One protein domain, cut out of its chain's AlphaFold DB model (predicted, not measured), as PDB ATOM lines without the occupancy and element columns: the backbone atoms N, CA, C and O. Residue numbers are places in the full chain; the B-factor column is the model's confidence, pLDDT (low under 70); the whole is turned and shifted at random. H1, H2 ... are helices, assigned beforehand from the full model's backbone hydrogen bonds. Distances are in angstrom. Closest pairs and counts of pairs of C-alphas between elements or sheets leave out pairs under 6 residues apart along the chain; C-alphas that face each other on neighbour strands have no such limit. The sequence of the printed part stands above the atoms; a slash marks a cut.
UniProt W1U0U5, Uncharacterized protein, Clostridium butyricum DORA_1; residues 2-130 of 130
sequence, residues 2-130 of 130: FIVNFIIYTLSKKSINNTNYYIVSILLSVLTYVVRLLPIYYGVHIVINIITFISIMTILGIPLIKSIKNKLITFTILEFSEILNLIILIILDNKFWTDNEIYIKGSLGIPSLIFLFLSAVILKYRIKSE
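AT A GLANCE: This is residues 2 to 130 of the 130 residues of an uncharacterized protein of Clostridium butyricum DORA_1 (UniProt W1U0U5). The long helix H4 runs as a diagonal, with H3 folding back along its first part, H2 side by side with H3, and H6 crossing it at residues 77 to 85. Short H1 packs on H2, H4 and H6, while small H5 touches no helix and residues 97 to 103 stick out. The printed part has 129 residues with six named helices, H1 to H6 in chain order, and no named strand: all helix. It is only just compact, close to loose, with a radius of gyration of the C-alphas of 16.3 A and spans of 48 by 40 by 24 A.

IN THESE COORDINATES: H4, residues 64 to 92, is 42.0 A long, from C-alpha 64 at (21.588, 22.110, 20.455) to C-alpha 92 at (39.861, 24.728, -17.284). H3 is residues 42 to 59, 26.2 A; H2 is residues 18 to 37, 29.1 A; H1 is residues 2 to 11. H5 is residues 102 to 107, and H6, residues 109 to 128, 29.0 A, ends at (8.661, 22.516, 1.118).

HOW THE PARTS SIT: H1 and H4 are the hubs, touching three helices each. H4 and H6 touch, closest at the C-alphas of Ser 81 and Ser 112, 5.1 A, at a steep tilt of 46 degrees. H3 and H4 form a helical hairpin, closest C-alphas Ile 54 and Ser 67, 5.4 A. H2 and H3 form another, at a shallow tilt of 26 degrees, closest C-alphas Val 35 and His 45, 6.1 A. H1 and H6 touch, the same way at a shallow 23 degrees, closest C-alphas Ile 7 and Ala 120, 5.4 A. H5 and H6 meet only through their link. Every O i to N i+4 pair is within hydrogen-bond range in H1 to H6.

THE WHOLE: The C-alphas of Thr 98 and Glu 130 are farthest apart, 48.4 A. The printed part has no cut and no long link. pLDDT is under 70 at residues 94 to 109 and 128 to 130.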
ATOM      1  N   PHE A   2      25.777  34.574   5.059       89.31
ATOM      2  CA  PHE A   2      24.343  34.625   4.725       89.31
ATOM      3  C   PHE A   2      23.775  33.297   4.190       89.31
ATOM      4  O   PHE A   2      22.890  32.721   4.812       89.31
ATOM      5  N   ILE A   3      24.340  32.747   3.108       89.50
ATOM      6  CA  ILE A   3      23.857  31.482   2.515       89.50
ATOM      7  C   ILE A   3      23.913  30.324   3.529       89.50
ATOM      8  O   ILE A   3      22.975  29.542   3.636       89.50
ATOM      9  N   VAL A   4      24.975  30.258   4.338       89.75
ATOM     10  CA  VAL A   4      25.140  29.248   5.402       89.75
ATOM     11  C   VAL A   4      24.026  29.358   6.448       89.75
ATOM     12  O   VAL A   4      23.412  28.352   6.799       89.75
ATOM     13  N   ASN A   5      23.722  30.573   6.918       90.50
ATOM     14  CA  ASN A   5      22.603  30.800   7.832       90.50
ATOM     15  C   ASN A   5      21.285  30.376   7.184       90.50
ATOM     16  O   ASN A   5      20.501  29.660   7.800       90.50
ATOM     17  N   PHE A   6      21.060  30.753   5.927       90.31
ATOM     18  CA  PHE A   6      19.839  30.415   5.204       90.31
ATOM     19  C   PHE A   6      19.614  28.899   5.097       90.31
ATOM     20  O   PHE A   6      18.510  28.424   5.381       90.31
ATOM     21  N   ILE A   7      20.658  28.129   4.769       89.94
ATOM     22  CA  ILE A   7      20.598  26.660   4.738       89.94
ATOM     23  C   ILE A   7      20.179  26.118   6.110       89.94
ATOM     24  O   ILE A   7      19.279  25.285   6.201       89.94
ATOM     25  N   ILE A   8      20.767  26.628   7.193       89.38
ATOM     26  CA  ILE A   8      20.497  26.135   8.550       89.38
ATOM     27  C   ILE A   8      19.092  26.496   9.028       89.38
ATOM     28  O   ILE A   8      18.439  25.647   9.635       89.38
ATOM     29  N   TYR A   9      18.586  27.695   8.734       88.88
ATOM     30  CA  TYR A   9      17.189  28.047   9.013       88.88
ATOM     31  C   TYR A   9      16.221  27.127   8.259       88.88
ATOM     32  O   TYR A   9      15.275  26.607   8.857       88.88
ATOM     33  N   THR A  10      16.518  26.846   6.987       88.56
ATOM     34  CA  THR A  10      15.726  25.944   6.138       88.56
ATOM     35  C   THR A  10      15.725  24.512   6.687       88.56
ATOM     36  O   THR A  10      14.660  23.953   6.944       88.56
ATOM     37  N   LEU A  11      16.900  23.943   6.990       88.56
ATOM     38  CA  LEU A  11      17.041  22.623   7.629       88.56
ATOM     39  C   LEU A  11      16.396  22.566   9.021       88.56
ATOM     40  O   LEU A  11      15.956  21.515   9.492       88.56
ATOM     41  N   SER A  12      16.343  23.700   9.716       86.50
ATOM     42  CA  SER A  12      15.721  23.796  11.033       86.50
ATOM     43  C   SER A  12      14.199  23.900  10.970       86.50
ATOM     44  O   SER A  12      13.580  23.807  12.032       86.50
ATOM     45  N   LYS A  13      13.598  24.047   9.776       85.62
ATOM     46  CA  LYS A  13      12.179  24.395   9.571       85.62
ATOM     47  C   LYS A  13      11.755  25.594  10.440       85.62
ATOM     48  O   LYS A  13      10.632  25.652  10.929       85.62
ATOM     49  N   LYS A  14      12.682  26.529  10.689       83.31
ATOM     50  CA  LYS A  14      12.454  27.702  11.540       83.31
ATOM     51  C   LYS A  14      12.188  28.913  10.659       83.31
ATOM     52  O   LYS A  14      12.902  29.123   9.679       83.31
ATOM     53  N   SER A  15      11.180  29.708  11.008       82.44
ATOM     54  CA  SER A  15      10.893  30.951  10.297       82.44
ATOM     55  C   SER A  15      12.084  31.907  10.394       82.44
ATOM     56  O   SER A  15      12.726  32.052  11.439       82.44
ATOM     57  N   ILE A  16      12.401  32.539   9.267       82.12
ATOM     58  CA  ILE A  16      13.470  33.527   9.182       82.12
ATOM     59  C   ILE A  16      12.868  34.865   9.602       82.12
ATOM     60  O   ILE A  16      12.074  35.447   8.870       82.12
ATOM     61  N   ASN A  17      13.244  35.357  10.782       86.00
ATOM     62  CA  ASN A  17      13.047  36.764  11.108       86.00
ATOM     63  C   ASN A  17      14.171  37.562  10.436       86.00
ATOM     64  O   ASN A  17      15.341  37.370  10.777       86.00
ATOM     65  N   ASN A  18      13.814  38.446   9.502       81.00
ATOM     66  CA  ASN A  18      14.768  39.226   8.715       81.00
ATOM     67  C   ASN A  18      15.782  39.968   9.600       81.00
ATOM     68  O   ASN A  18      16.976  39.906   9.327       81.00
ATOM     69  N   THR A  19      15.337  40.602  10.688       85.50
ATOM     70  CA  THR A  19      16.221  41.376  11.583       85.50
ATOM     71  C   THR A  19      17.299  40.497  12.219       85.50
ATOM     72  O   THR A  19      18.492  40.729  12.019       85.50
ATOM     73  N   ASN A  20      16.890  39.422  12.897       86.56
ATOM     74  CA  ASN A  20      17.812  38.470  13.518       86.56
ATOM     75  C   ASN A  20      18.732  37.816  12.485       86.56
ATOM     76  O   ASN A  20      19.917  37.636  12.745       86.56
ATOM     77  N   TYR A  21      18.210  37.490  11.302       89.94
ATOM     78  CA  TYR A  21      18.991  36.877  10.234       89.94
ATOM     79  C   TYR A  21      20.148  37.770   9.765       89.94
ATOM     80  O   TYR A  21      21.279  37.288   9.652       89.94
ATOM     81  N   TYR A  22      19.899  39.061   9.523       90.94
ATOM     82  CA  TYR A  22      20.952  39.996   9.114       90.94
ATOM     83  C   TYR A  22      21.973  40.213  10.231       90.94
ATOM     84  O   TYR A  22      23.171  40.058   9.990       90.94
ATOM     85  N   ILE A  23      21.511  40.483  11.457       92.50
ATOM     86  CA  ILE A  23      22.383  40.729  12.618       92.50
ATOM     87  C   ILE A  23      23.306  39.535  12.863       92.50
ATOM     88  O   ILE A  23      24.521  39.692  12.968       92.50
ATOM     89  N   VAL A  24      22.750  38.325  12.889       92.94
ATOM     90  CA  VAL A  24      23.513  37.098  13.143       92.94
ATOM     91  C   VAL A  24      24.500  36.811  12.018       92.94
ATOM     92  O   VAL A  24      25.624  36.392  12.280       92.94
ATOM     93  N   SER A  25      24.116  37.060  10.765       93.62
ATOM     94  CA  SER A  25      25.013  36.884   9.618       93.62
ATOM     95  C   SER A  25      26.218  37.820   9.675       93.62
ATOM     96  O   SER A  25      27.334  37.379   9.400       93.62
ATOM     97  N   ILE A  26      26.000  39.081  10.057       94.50
ATOM     98  CA  ILE A  26      27.066  40.074  10.227       94.50
ATOM     99  C   ILE A  26      27.954  39.688  11.410       94.50
ATOM    100  O   ILE A  26      29.168  39.579  11.245       94.50
ATOM    101  N   LEU A  27      27.355  39.393  12.567       94.50
ATOM    102  CA  LEU A  27      28.074  38.989  13.776       94.50
ATOM    103  C   LEU A  27      28.975  37.774  13.521       94.50
ATOM    104  O   LEU A  27      30.160  37.804  13.839       94.50
ATOM    105  N   LEU A  28      28.442  36.726  12.887       93.88
ATOM    106  CA  LEU A  28      29.213  35.536  12.523       93.88
ATOM    107  C   LEU A  28      30.344  35.845  11.544       93.88
ATOM    108  O   LEU A  28      31.410  35.243  11.641       93.88
ATOM    109  N   SER A  29      30.130  36.769  10.603       93.62
ATOM    110  CA  SER A  29      31.173  37.182   9.662       93.62
ATOM    111  C   SER A  29      32.325  37.879  10.383       93.62
ATOM    112  O   SER A  29      33.484  37.550  10.134       93.62
ATOM    113  N   VAL A  30      32.008  38.787  11.309       95.12
ATOM    114  CA  VAL A  30      33.002  39.484  12.137       95.12
ATOM    115  C   VAL A  30      33.751  38.491  13.021       95.12
ATOM    116  O   VAL A  30      34.977  38.478  13.010       95.12
ATOM    117  N   LEU A  31      33.042  37.601  13.720       94.38
ATOM    118  CA  LEU A  31      33.665  36.575  14.562       94.38
ATOM    119  C   LEU A  31      34.587  35.656  13.756       94.38
ATOM    120  O   LEU A  31      35.708  35.403  14.176       94.38
ATOM    121  N   THR A  32      34.157  35.215  12.573       92.81
ATOM    122  CA  THR A  32      34.989  34.377  11.692       92.81
ATOM    123  C   THR A  32      36.265  35.102  11.270       92.81
ATOM    124  O   THR A  32      37.333  34.494  11.214       92.81
ATOM    125  N   TYR A  33      36.168  36.402  10.982       92.94
ATOM    126  CA  TYR A  33      37.327  37.223  10.651       92.94
ATOM    127  C   TYR A  33      38.277  37.366  11.844       92.94
ATOM    128  O   TYR A  33      39.468  37.123  11.694       92.94
ATOM    129  N   VAL A  34      37.751  37.653  13.039       94.38
ATOM    130  CA  VAL A  34      38.551  37.717  14.272       94.38
ATOM    131  C   VAL A  34      39.254  36.388  14.533       94.38
ATOM    132  O   VAL A  34      40.451  36.383  14.786       94.38
ATOM    133  N   VAL A  35      38.552  35.257  14.395       93.69
ATOM    134  CA  VAL A  35      39.144  33.921  14.558       93.69
ATOM    135  C   VAL A  35      40.322  33.717  13.606       93.69
ATOM    136  O   VAL A  35      41.325  33.155  14.028       93.69
ATOM    137  N   ARG A  36      40.241  34.205  12.360       91.44
ATOM    138  CA  ARG A  36      41.326  34.125  11.363       91.44
ATOM    139  C   ARG A  36      42.529  35.022  11.666       91.44
ATOM    140  O   ARG A  36      43.593  34.774  11.114       91.44
ATOM    141  N   LEU A  37      42.374  36.054  12.495       92.88
ATOM    142  CA  LEU A  37      43.493  36.905  12.913       92.88
ATOM    143  C   LEU A  37      44.360  36.243  13.991       92.88
ATOM    144  O   LEU A  37      45.469  36.707  14.244       92.88
ATOM    145  N   LEU A  38      43.876  35.178  14.641       92.56
ATOM    146  CA  LEU A  38      44.674  34.458  15.629       92.56
ATOM    147  C   LEU A  38      45.834  33.724  14.928       92.56
ATOM    148  O   LEU A  38      45.605  33.062  13.919       92.56
ATOM    149  N   PRO A  39      47.061  33.758  15.472       91.81
ATOM    150  CA  PRO A  39      48.209  33.048  14.911       91.81
ATOM    151  C   PRO A  39      48.166  31.557  15.284       91.81
ATOM    152  O   PRO A  39      48.998  31.060  16.041       91.81
ATOM    153  N   ILE A  40      47.154  30.840  14.797       94.19
ATOM    154  CA  ILE A  40      46.930  29.414  15.062       94.19
ATOM    155  C   ILE A  40      46.749  28.647  13.750       94.19
ATOM    156  O   ILE A  40      46.570  29.220  12.680       94.19
ATOM    157  N   TYR A  41      46.803  27.319  13.825       93.00
ATOM    158  CA  TYR A  41      46.624  26.470  12.652       93.00
ATOM    159  C   TYR A  41      45.212  26.586  12.062       93.00
ATOM    160  O   TYR A  41      44.217  26.640  12.788       93.00
ATOM    161  N   TYR A  42      45.116  26.502  10.731       85.31
ATOM    162  CA  TYR A  42      43.849  26.627  10.003       85.31
ATOM    163  C   TYR A  42      42.776  25.622  10.446       85.31
ATOM    164  O   TYR A  42      41.608  25.982  10.601       85.31
ATOM    165  N   GLY A  43      43.177  24.384  10.753       89.12
ATOM    166  CA  GLY A  43      42.272  23.371  11.304       89.12
ATOM    167  C   GLY A  43      41.604  23.808  12.612       89.12
ATOM    168  O   GLY A  43      40.418  23.561  12.820       89.12
ATOM    169  N   VAL A  44      42.326  24.536  13.467       93.94
ATOM    170  CA  VAL A  44      41.793  25.038  14.741       93.94
ATOM    171  C   VAL A  44      40.785  26.164  14.497       93.94
ATOM    172  O   VAL A  44      39.734  26.189  15.139       93.94
ATOM    173  N   HIS A  45      41.032  27.046  13.520       92.69
ATOM    174  CA  HIS A  45      40.055  28.066  13.125       92.69
ATOM    175  C   HIS A  45      38.712  27.454  12.716       92.69
ATOM    176  O   HIS A  45      37.663  27.963  13.113       92.69
ATOM    177  N   ILE A  46      38.729  26.364  11.940       92.44
ATOM    178  CA  ILE A  46      37.510  25.667  11.507       92.44
ATOM    179  C   ILE A  46      36.707  25.195  12.724       92.44
ATOM    180  O   ILE A  46      35.513  25.483  12.821       92.44
ATOM    181  N   VAL A  47      37.365  24.531  13.679       95.19
ATOM    182  CA  VAL A  47      36.708  24.005  14.885       95.19
ATOM    183  C   VAL A  47      36.097  25.133  15.722       95.19
ATOM    184  O   VAL A  47      34.920  25.057  16.082       95.19
ATOM    185  N   ILE A  48      36.840  26.217  15.966       95.62
ATOM    186  CA  ILE A  48      36.337  27.384  16.713       95.62
ATOM    187  C   ILE A  48      35.129  28.007  15.998       95.62
ATOM    188  O   ILE A  48      34.109  28.303  16.627       95.62
ATOM    189  N   ASN A  49      35.196  28.163  14.676       94.12
ATOM    190  CA  ASN A  49      34.093  28.710  13.884       94.12
ATOM    191  C   ASN A  49      32.849  27.808  13.903       94.12
ATOM    192  O   ASN A  49      31.725  28.303  13.894       94.12
ATOM    193  N   ILE A  50      33.010  26.484  13.956       94.88
ATOM    194  CA  ILE A  50      31.884  25.551  14.097       94.88
ATOM    195  C   ILE A  50      31.227  25.702  15.475       94.88
ATOM    196  O   ILE A  50      30.006  25.849  15.549       94.88
ATOM    197  N   ILE A  51      32.018  25.719  16.553       96.06
ATOM    198  CA  ILE A  51      31.514  25.819  17.935       96.06
ATOM    199  C   ILE A  51      30.793  27.151  18.169       96.06
ATOM    200  O   ILE A  51      29.677  27.175  18.695       96.06
ATOM    201  N   THR A  52      31.396  28.261  17.742       95.06
ATOM    202  CA  THR A  52      30.790  29.600  17.850       95.06
ATOM    203  C   THR A  52      29.471  29.677  17.088       95.06
ATOM    204  O   THR A  52      28.474  30.175  17.615       95.06
ATOM    205  N   PHE A  53      29.414  29.101  15.885       94.75
ATOM    206  CA  PHE A  53      28.192  29.045  15.093       94.75
ATOM    207  C   PHE A  53      27.083  28.249  15.787       94.75
ATOM    208  O   PHE A  53      25.949  28.723  15.874       94.75
ATOM    209  N   ILE A  54      27.394  27.052  16.293       95.44
ATOM    210  CA  ILE A  54      26.427  26.212  17.013       95.44
ATOM    211  C   ILE A  54      25.877  26.967  18.225       95.44
ATOM    212  O   ILE A  54      24.662  27.004  18.412       95.44
ATOM    213  N   SER A  55      26.756  27.629  18.980       95.50
ATOM    214  CA  SER A  55      26.396  28.405  20.171       95.50
ATOM    215  C   SER A  55      25.410  29.531  19.842       95.50
ATOM    216  O   SER A  55      24.363  29.662  20.479       95.50
ATOM    217  N   ILE A  56      25.676  30.299  18.783       94.38
ATOM    218  CA  ILE A  56      24.782  31.375  18.332       94.38
ATOM    219  C   ILE A  56      23.421  30.817  17.898       94.38
ATOM    220  O   ILE A  56      22.383  31.346  18.293       94.38
ATOM    221  N   MET A  57      23.394  29.711  17.148       92.81
ATOM    222  CA  MET A  57      22.135  29.081  16.731       92.81
ATOM    223  C   MET A  57      21.313  28.562  17.912       92.81
ATOM    224  O   MET A  57      20.083  28.658  17.895       92.81
ATOM    225  N   THR A  58      21.972  28.062  18.960       93.00
ATOM    226  CA  THR A  58      21.285  27.656  20.191       93.00
ATOM    227  C   THR A  58      20.682  28.818  20.958       93.00
ATOM    228  O   THR A  58      19.533  28.716  21.380       93.00
ATOM    229  N   ILE A  59      21.390  29.946  21.055       92.00
ATOM    230  CA  ILE A  59      20.876  31.173  21.687       92.00
ATOM    231  C   ILE A  59      19.654  31.701  20.925       92.00
ATOM    232  O   ILE A  59      18.686  32.159  21.524       92.00
ATOM    233  N   LEU A  60      19.640  31.552  19.599       88.94
ATOM    234  CA  LEU A  60      18.495  31.897  18.752       88.94
ATOM    235  C   LEU A  60      17.331  30.901  18.864       88.94
ATOM    236  O   LEU A  60      16.339  31.035  18.142       88.94
ATOM    237  N   GLY A  61      17.428  29.888  19.728       88.44
ATOM    238  CA  GLY A  61      16.375  28.922  20.027       88.44
ATOM    239  C   GLY A  61      16.260  27.778  19.019       88.44
ATOM    240  O   GLY A  61      15.153  27.297  18.777       88.44
ATOM    241  N   ILE A  62      17.347  27.392  18.344       90.56
ATOM    242  CA  ILE A  62      17.425  26.106  17.631       90.56
ATOM    243  C   ILE A  62      18.013  25.078  18.613       90.56
ATOM    244  O   ILE A  62      19.087  25.332  19.154       90.56
ATOM    245  N   PRO A  63      17.361  23.923  18.868       94.00
ATOM    246  CA  PRO A  63      17.863  22.940  19.832       94.00
ATOM    247  C   PRO A  63      19.311  22.528  19.544       94.00
ATOM    248  O   PRO A  63      19.649  22.296  18.384       94.00
ATOM    249  N   LEU A  64      20.145  22.379  20.581       93.06
ATOM    250  CA  LEU A  64      21.588  22.110  20.455       93.06
ATOM    251  C   LEU A  64      21.912  20.966  19.492       93.06
ATOM    252  O   LEU A  64      22.684  21.147  18.556       93.06
ATOM    253  N   ILE A  65      21.251  19.822  19.661       93.69
ATOM    254  CA  ILE A  65      21.439  18.641  18.807       93.69
ATOM    255  C   ILE A  65      21.117  18.962  17.338       93.69
ATOM    256  O   ILE A  65      21.834  18.549  16.425       93.69
ATOM    257  N   LYS A  66      20.064  19.754  17.095       92.25
ATOM    258  CA  LYS A  66      19.666  20.181  15.749       92.25
ATOM    259  C   LYS A  66      20.668  21.180  15.163       92.25
ATOM    260  O   LYS A  66      21.014  21.056  13.993       92.25
ATOM    261  N   SER A  67      21.170  22.112  15.972       93.06
ATOM    262  CA  SER A  67      22.205  23.079  15.589       93.06
ATOM    263  C   SER A  67      23.509  22.391  15.194       93.06
ATOM    264  O   SER A  67      24.054  22.702  14.138       93.06
ATOM    265  N   ILE A  68      23.966  21.410  15.982       94.56
ATOM    266  CA  ILE A  68      25.150  20.593  15.673       94.56
ATOM    267  C   ILE A  68      24.954  19.878  14.335       94.56
ATOM    268  O   ILE A  68      25.744  20.069  13.409       94.56
ATOM    269  N   LYS A  69      23.862  19.112  14.199       94.75
ATOM    270  CA  LYS A  69      23.565  18.345  12.982       94.75
ATOM    271  C   LYS A  69      23.528  19.244  11.746       94.75
ATOM    272  O   LYS A  69      24.185  18.965  10.748       94.75
ATOM    273  N   ASN A  70      22.777  20.339  11.816       92.75
ATOM    274  CA  ASN A  70      22.587  21.234  10.680       92.75
ATOM    275  C   ASN A  70      23.878  21.976  10.323       92.75
ATOM    276  O   ASN A  70      24.151  22.172   9.138       92.75
ATOM    277  N   LYS A  71      24.694  22.354  11.315       94.19
ATOM    278  CA  LYS A  71      25.985  22.993  11.059       94.19
ATOM    279  C   LYS A  71      26.956  22.035  10.375       94.19
ATOM    280  O   LYS A  71      27.580  22.447   9.403       94.19
ATOM    281  N   LEU A  72      27.040  20.783  10.826       94.25
ATOM    282  CA  LEU A  72      27.895  19.773  10.196       94.25
ATOM    283  C   LEU A  72      27.467  19.490   8.753       94.25
ATOM    284  O   LEU A  72      28.303  19.568   7.863       94.25
ATOM    285  N   ILE A  73      26.168  19.288   8.497       93.06
ATOM    286  CA  ILE A  73      25.642  19.109   7.130       93.06
ATOM    287  C   ILE A  73      26.023  20.300   6.243       93.06
ATOM    288  O   ILE A  73      26.545  20.129   5.146       93.06
ATOM    289  N   THR A  74      25.783  21.520   6.727       93.06
ATOM    290  CA  THR A  74      26.063  22.735   5.950       93.06
ATOM    291  C   THR A  74      27.561  22.914   5.701       93.06
ATOM    292  O   THR A  74      27.952  23.388   4.641       93.06
ATOM    293  N   PHE A  75      28.400  22.532   6.665       92.50
ATOM    294  CA  PHE A  75      29.853  22.551   6.524       92.50
ATOM    295  C   PHE A  75      30.325  21.549   5.465       92.50
ATOM    296  O   PHE A  75      31.053  21.937   4.563       92.50
ATOM    297  N   THR A  76      29.833  20.308   5.488       92.25
ATOM    298  CA  THR A  76      30.165  19.307   4.463       92.25
ATOM    299  C   THR A  76      29.772  19.764   3.058       92.25
ATOM    300  O   THR A  76      30.544  19.584   2.123       92.25
ATOM    301  N   ILE A  77      28.599  20.390   2.899       90.88
ATOM    302  CA  ILE A  77      28.165  20.940   1.603       90.88
ATOM    303  C   ILE A  77      29.117  22.047   1.128       90.88
ATOM    304  O   ILE A  77      29.449  22.099  -0.054       90.88
ATOM    305  N   LEU A  78      29.561  22.919   2.037       90.06
ATOM    306  CA  LEU A  78      30.501  23.993   1.719       90.06
ATOM    307  C   LEU A  78      31.864  23.445   1.275       90.06
ATOM    308  O   LEU A  78      32.347  23.838   0.220       90.06
ATOM    309  N   GLU A  79      32.440  22.506   2.022       88.62
ATOM    310  CA  GLU A  79      33.728  21.885   1.677       88.62
ATOM    311  C   GLU A  79      33.643  21.124   0.346       88.62
ATOM    312  O   GLU A  79      34.503  21.262  -0.522       88.62
ATOM    313  N   PHE A  80      32.557  20.377   0.124       89.25
ATOM    314  CA  PHE A  80      32.330  19.695  -1.150       89.25
ATOM    315  C   PHE A  80      32.234  20.684  -2.318       89.25
ATOM    316  O   PHE A  80      32.763  20.441  -3.402       89.25
ATOM    317  N   SER A  81      31.598  21.830  -2.084       87.06
ATOM    318  CA  SER A  81      31.510  22.905  -3.061       87.06
ATOM    319  C   SER A  81      32.864  23.550  -3.373       87.06
ATOM    320  O   SER A  81      33.074  23.968  -4.512       87.06
ATOM    321  N   GLU A  82      33.764  23.667  -2.397       84.75
ATOM    322  CA  GLU A  82      35.127  24.158  -2.625       84.75
ATOM    323  C   GLU A  82      35.963  23.145  -3.414       84.75
ATOM    324  O   GLU A  82      36.649  23.530  -4.362       84.75
ATOM    325  N   ILE A  83      35.837  21.853  -3.102       86.50
ATOM    326  CA  ILE A  83      36.509  20.776  -3.843       86.50
ATOM    327  C   ILE A  83      36.052  20.754  -5.305       86.50
ATOM    328  O   ILE A  83      36.887  20.728  -6.206       86.50
ATOM    329  N   LEU A  84      34.739  20.799  -5.562       85.06
ATOM    330  CA  LEU A  84      34.206  20.832  -6.929       85.06
ATOM    331  C   LEU A  84      34.717  22.038  -7.715       85.06
ATOM    332  O   LEU A  84      35.095  21.904  -8.876       85.06
ATOM    333  N   ASN A  85      34.751  23.204  -7.075       85.12
ATOM    334  CA  ASN A  85      35.286  24.414  -7.675       85.12
ATOM    335  C   ASN A  85      36.765  24.253  -8.067       85.12
ATOM    336  O   ASN A  85      37.145  24.606  -9.179       85.12
ATOM    337  N   LEU A  86      37.575  23.655  -7.190       81.56
ATOM    338  CA  LEU A  86      38.985  23.393  -7.465       81.56
ATOM    339  C   LEU A  86      39.171  22.390  -8.616       81.56
ATOM    340  O   LEU A  86      40.009  22.612  -9.485       81.56
ATOM    341  N   ILE A  87      38.352  21.334  -8.681       84.12
ATOM    342  CA  ILE A  87      38.370  20.355  -9.784       84.12
ATOM    343  C   ILE A  87      38.047  21.022 -11.124       84.12
ATOM    344  O   ILE A  87      38.777  20.833 -12.095       84.12
ATOM    345  N   ILE A  88      36.966  21.804 -11.180       81.56
ATOM    346  CA  ILE A  88      36.543  22.508 -12.401       81.56
ATOM    347  C   ILE A  88      37.665  23.406 -12.909       81.56
ATOM    348  O   ILE A  88      37.930  23.465 -14.107       81.56
ATOM    349  N   LEU A  89      38.342  24.082 -11.990       77.06
ATOM    350  CA  LEU A  89      39.372  25.030 -12.349       77.06
ATOM    351  C   LEU A  89      40.664  24.358 -12.831       77.06
ATOM    352  O   LEU A  89      41.251  24.824 -13.800       77.06
ATOM    353  N   ILE A  90      41.049  23.222 -12.239       79.38
ATOM    354  CA  ILE A  90      42.153  22.393 -12.752       79.38
ATOM    355  C   ILE A  90      41.870  21.930 -14.188       79.38
ATOM    356  O   ILE A  90      42.780  21.892 -15.009       79.38
ATOM    357  N   ILE A  91      40.617  21.587 -14.508       81.56
ATOM    358  CA  ILE A  91      40.228  21.163 -15.863       81.56
ATOM    359  C   ILE A  91      40.298  22.332 -16.858       81.56
ATOM    360  O   ILE A  91      40.689  22.135 -18.007       81.56
ATOM    361  N   LEU A  92      39.893  23.532 -16.435       78.44
ATOM    362  CA  LEU A  92      39.861  24.728 -17.284       78.44
ATOM    363  C   LEU A  92      41.248  25.330 -17.532       78.44
ATOM    364  O   LEU A  92      41.471  25.876 -18.610       78.44
ATOM    365  N   ASP A  93      42.167  25.231 -16.569       70.88
ATOM    366  CA  ASP A  93      43.509  25.793 -16.690       70.88
ATOM    367  C   ASP A  93      44.589  24.878 -16.085       70.88
ATOM    368  O   ASP A  93      44.825  24.836 -14.876       70.88
ATOM    369  N   ASN A  94      45.314  24.178 -16.962       63.56
ATOM    370  CA  ASN A  94      46.428  23.303 -16.585       63.56
ATOM    371  C   ASN A  94      47.620  24.059 -15.954       63.56
ATOM    372  O   ASN A  94      48.473  23.417 -15.340       63.56
ATOM    373  N   LYS A  95      47.709  25.393 -16.092       63.22
ATOM    374  CA  LYS A  95      48.763  26.227 -15.477       63.22
ATOM    375  C   LYS A  95      48.368  26.810 -14.119       63.22
ATOM    376  O   LYS A  95      49.146  27.553 -13.518       63.22
ATOM    377  N   PHE A  96      47.220  26.409 -13.574       62.34
ATOM    378  CA  PHE A  96      46.708  26.896 -12.295       62.34
ATOM    379  C   PHE A  96      47.707  26.808 -11.124       62.34
ATOM    380  O   PHE A  96      47.725  27.667 -10.245       62.34
ATOM    381  N   TRP A  97      48.569  25.788 -11.106       60.59
ATOM    382  CA  TRP A  97      49.556  25.599 -10.036       60.59
ATOM    383  C   TRP A  97      50.770  26.533 -10.133       60.59
ATOM    384  O   TRP A  97      51.520  26.649  -9.165       60.59
ATOM    385  N   THR A  98      50.982  27.181 -11.282       60.62
ATOM    386  CA  THR A  98      52.166  28.010 -11.561       60.62
ATOM    387  C   THR A  98      51.928  29.511 -11.408       60.62
ATOM    388  O   THR A  98      52.868  30.228 -11.063       60.62
ATOM    389  N   ASP A  99      50.692  29.987 -11.571       57.91
ATOM    390  CA  ASP A  99      50.393  31.419 -11.529       57.91
ATOM    391  C   ASP A  99      49.996  31.867 -10.113       57.91
ATOM    392  O   ASP A  99      48.876  31.705  -9.633       57.91
ATOM    393  N   ASN A 100      50.967  32.454  -9.409       54.12
ATOM    394  CA  ASN A 100      50.842  32.968  -8.040       54.12
ATOM    395  C   ASN A 100      50.065  34.298  -7.934       54.12
ATOM    396  O   ASN A 100      50.177  35.007  -6.928       54.12
ATOM    397  N   GLU A 101      49.282  34.670  -8.946       59.12
ATOM    398  CA  GLU A 101      48.595  35.955  -8.957       59.12
ATOM    399  C   GLU A 101      47.443  35.995  -7.941       59.12
ATOM    400  O   GLU A 101      46.510  35.188  -7.938       59.12
ATOM    401  N   ILE A 102      47.507  36.994  -7.058       55.09
ATOM    402  CA  ILE A 102      46.556  37.255  -5.965       55.09
ATOM    403  C   ILE A 102      45.107  37.370  -6.484       55.09
ATOM    404  O   ILE A 102      44.165  36.982  -5.790       55.09
ATOM    405  N   TYR A 103      44.927  37.847  -7.719       50.88
ATOM    406  CA  TYR A 103      43.624  38.027  -8.364       50.88
ATOM    407  C   TYR A 103      42.924  36.705  -8.699       50.88
ATOM    408  O   TYR A 103      41.705  36.599  -8.535       50.88
ATOM    409  N   ILE A 104      43.682  35.673  -9.076       57.41
ATOM    410  CA  ILE A 104      43.136  34.340  -9.358       57.41
ATOM    411  C   ILE A 104      42.588  33.749  -8.054       57.41
ATOM    412  O   ILE A 104      41.461  33.260  -8.019       57.41
ATOM    413  N   LYS A 105      43.308  33.924  -6.934       55.94
ATOM    414  CA  LYS A 105      42.902  33.399  -5.618       55.94
ATOM    415  C   LYS A 105      41.603  33.990  -5.066       55.94
ATOM    416  O   LYS A 105      40.851  33.277  -4.408       55.94
ATOM    417  N   GLY A 106      41.314  35.263  -5.342       56.19
ATOM    418  CA  GLY A 106      40.055  35.903  -4.937       56.19
ATOM    419  C   GLY A 106      38.849  35.461  -5.774       56.19
ATOM    420  O   GLY A 106      37.770  35.227  -5.230       56.19
ATOM    421  N   SER A 107      39.044  35.292  -7.086       56.91
ATOM    422  CA  SER A 107      38.004  34.826  -8.018       56.91
ATOM    423  C   SER A 107      37.596  33.365  -7.769       56.91
ATOM    424  O   SER A 107      36.440  32.996  -7.972       56.91
ATOM    425  N   LEU A 108      38.505  32.550  -7.215       60.47
ATOM    426  CA  LEU A 108      38.267  31.141  -6.864       60.47
ATOM    427  C   LEU A 108      37.105  30.922  -5.893       60.47
ATOM    428  O   LEU A 108      36.490  29.864  -5.924       60.47
ATOM    429  N   GLY A 109      36.784  31.877  -5.022       65.06
ATOM    430  CA  GLY A 109      35.674  31.717  -4.076       65.06
ATOM    431  C   GLY A 109      34.289  31.901  -4.704       65.06
ATOM    432  O   GLY A 109      33.279  31.583  -4.081       65.06
ATOM    433  N   ILE A 110      34.208  32.446  -5.921       73.62
ATOM    434  CA  ILE A 110      32.933  32.833  -6.534       73.62
ATOM    435  C   ILE A 110      32.145  31.610  -7.030       73.62
ATOM    436  O   ILE A 110      30.963  31.509  -6.690       73.62
ATOM    437  N   PRO A 111      32.731  30.643  -7.765       74.88
ATOM    438  CA  PRO A 111      31.955  29.501  -8.240       74.88
ATOM    439  C   PRO A 111      31.536  28.565  -7.100       74.88
ATOM    440  O   PRO A 111      30.426  28.033  -7.133       74.88
ATOM    441  N   SER A 112      32.339  28.428  -6.036       79.62
ATOM    442  CA  SER A 112      31.913  27.686  -4.840       79.62
ATOM    443  C   SER A 112      30.700  28.341  -4.160       79.62
ATOM    444  O   SER A 112      29.763  27.659  -3.749       79.62
ATOM    445  N   LEU A 113      30.616  29.674  -4.123       79.62
ATOM    446  CA  LEU A 113      29.414  30.359  -3.634       79.62
ATOM    447  C   LEU A 113      28.175  30.078  -4.501       79.62
ATOM    448  O   LEU A 113      27.075  29.965  -3.954       79.62
ATOM    449  N   ILE A 114      28.335  29.922  -5.820       83.81
ATOM    450  CA  ILE A 114      27.237  29.572  -6.741       83.81
ATOM    451  C   ILE A 114      26.717  28.160  -6.447       83.81
ATOM    452  O   ILE A 114      25.508  27.968  -6.305       83.81
ATOM    453  N   PHE A 115      27.607  27.180  -6.291       83.62
ATOM    454  CA  PHE A 115      27.234  25.812  -5.915       83.62
ATOM    455  C   PHE A 115      26.559  25.755  -4.543       83.62
ATOM    456  O   PHE A 115      25.514  25.115  -4.385       83.62
ATOM    457  N   LEU A 116      27.093  26.487  -3.562       86.31
ATOM    458  CA  LEU A 116      26.471  26.617  -2.250       86.31
ATOM    459  C   LEU A 116      25.058  27.215  -2.363       86.31
ATOM    460  O   LEU A 116      24.124  26.715  -1.736       86.31
ATOM    461  N   PHE A 117      24.867  28.247  -3.187       87.19
ATOM    462  CA  PHE A 117      23.557  28.853  -3.417       87.19
ATOM    463  C   PHE A 117      22.571  27.883  -4.084       87.19
ATOM    464  O   PHE A 117      21.447  27.729  -3.605       87.19
ATOM    465  N   LEU A 118      22.998  27.169  -5.131       86.19
ATOM    466  CA  LEU A 118      22.200  26.131  -5.792       86.19
ATOM    467  C   LEU A 118      21.760  25.051  -4.797       86.19
ATOM    468  O   LEU A 118      20.579  24.707  -4.737       86.19
ATOM    469  N   SER A 119      22.683  24.575  -3.955       82.75
ATOM    470  CA  SER A 119      22.375  23.587  -2.916       82.75
ATOM    471  C   SER A 119      21.316  24.100  -1.930       82.75
ATOM    472  O   SER A 119      20.392  23.371  -1.565       82.75
ATOM    473  N   ALA A 120      21.383  25.383  -1.563       85.81
ATOM    474  CA  ALA A 120      20.426  26.014  -0.665       85.81
ATOM    475  C   ALA A 120      19.019  26.098  -1.277       85.81
ATOM    476  O   ALA A 120      18.025  25.841  -0.591       85.81
ATOM    477  N   VAL A 121      18.928  26.428  -2.569       85.25
ATOM    478  CA  VAL A 121      17.661  26.468  -3.312       85.25
ATOM    479  C   VAL A 121      17.047  25.070  -3.398       85.25
ATOM    480  O   VAL A 121      15.877  24.901  -3.051       85.25
ATOM    481  N   ILE A 122      17.835  24.057  -3.772       86.50
ATOM    482  CA  ILE A 122      17.382  22.660  -3.872       86.50
ATOM    483  C   ILE A 122      16.846  22.162  -2.522       86.50
ATOM    484  O   ILE A 122      15.754  21.595  -2.459       86.50
ATOM    485  N   LEU A 123      17.574  22.419  -1.429       85.44
ATOM    486  CA  LEU A 123      17.145  22.037  -0.081       85.44
ATOM    487  C   LEU A 123      15.814  22.687   0.304       85.44
ATOM    488  O   LEU A 123      14.940  22.014   0.849       85.44
ATOM    489  N   LYS A 124      15.626  23.972  -0.014       86.00
ATOM    490  CA  LYS A 124      14.366  24.672   0.254       86.00
ATOM    491  C   LYS A 124      13.191  24.065  -0.507       86.00
ATOM    492  O   LYS A 124      12.127  23.900   0.084       86.00
ATOM    493  N   TYR A 125      13.366  23.737  -1.788       83.69
ATOM    494  CA  TYR A 125      12.308  23.105  -2.582       83.69
ATOM    495  C   TYR A 125      11.946  21.717  -2.051       83.69
ATOM    496  O   TYR A 125      10.764  21.427  -1.880       83.69
ATOM    497  N   ARG A 126      12.945  20.893  -1.714       80.69
ATOM    498  CA  ARG A 126      12.717  19.543  -1.186       80.69
ATOM    499  C   ARG A 126      11.991  19.559   0.160       80.69
ATOM    500  O   ARG A 126      11.062  18.793   0.354       80.69
ATOM    501  N   ILE A 127      12.368  20.467   1.060       78.56
ATOM    502  CA  ILE A 127      11.761  20.574   2.395       78.56
ATOM    503  C   ILE A 127      10.348  21.174   2.347       78.56
ATOM    504  O   ILE A 127       9.551  20.899   3.235       78.56
ATOM    505  N   LYS A 128      10.021  21.987   1.332       62.66
ATOM    506  CA  LYS A 128       8.661  22.516   1.118       62.66
ATOM    507  C   LYS A 128       7.699  21.471   0.531       62.66
ATOM    508  O   LYS A 128       6.491  21.668   0.596       62.66
ATOM    509  N   SER A 129       8.231  20.407  -0.068       53.56
ATOM    510  CA  SER A 129       7.465  19.300  -0.649       53.56
ATOM    511  C   SER A 129       7.037  18.239   0.380       53.56
ATOM    512  O   SER A 129       6.277  17.346   0.013       53.56
ATOM    513  N   GLU A 130       7.536  18.314   1.619       45.91
ATOM    514  CA  GLU A 130       7.177  17.447   2.759       45.91
ATOM    515  C   GLU A 130       6.281  18.185   3.756       45.91
ATOM    516  O   GLU A 130       5.286  17.581   4.204       45.91
TER     517      GLU A 130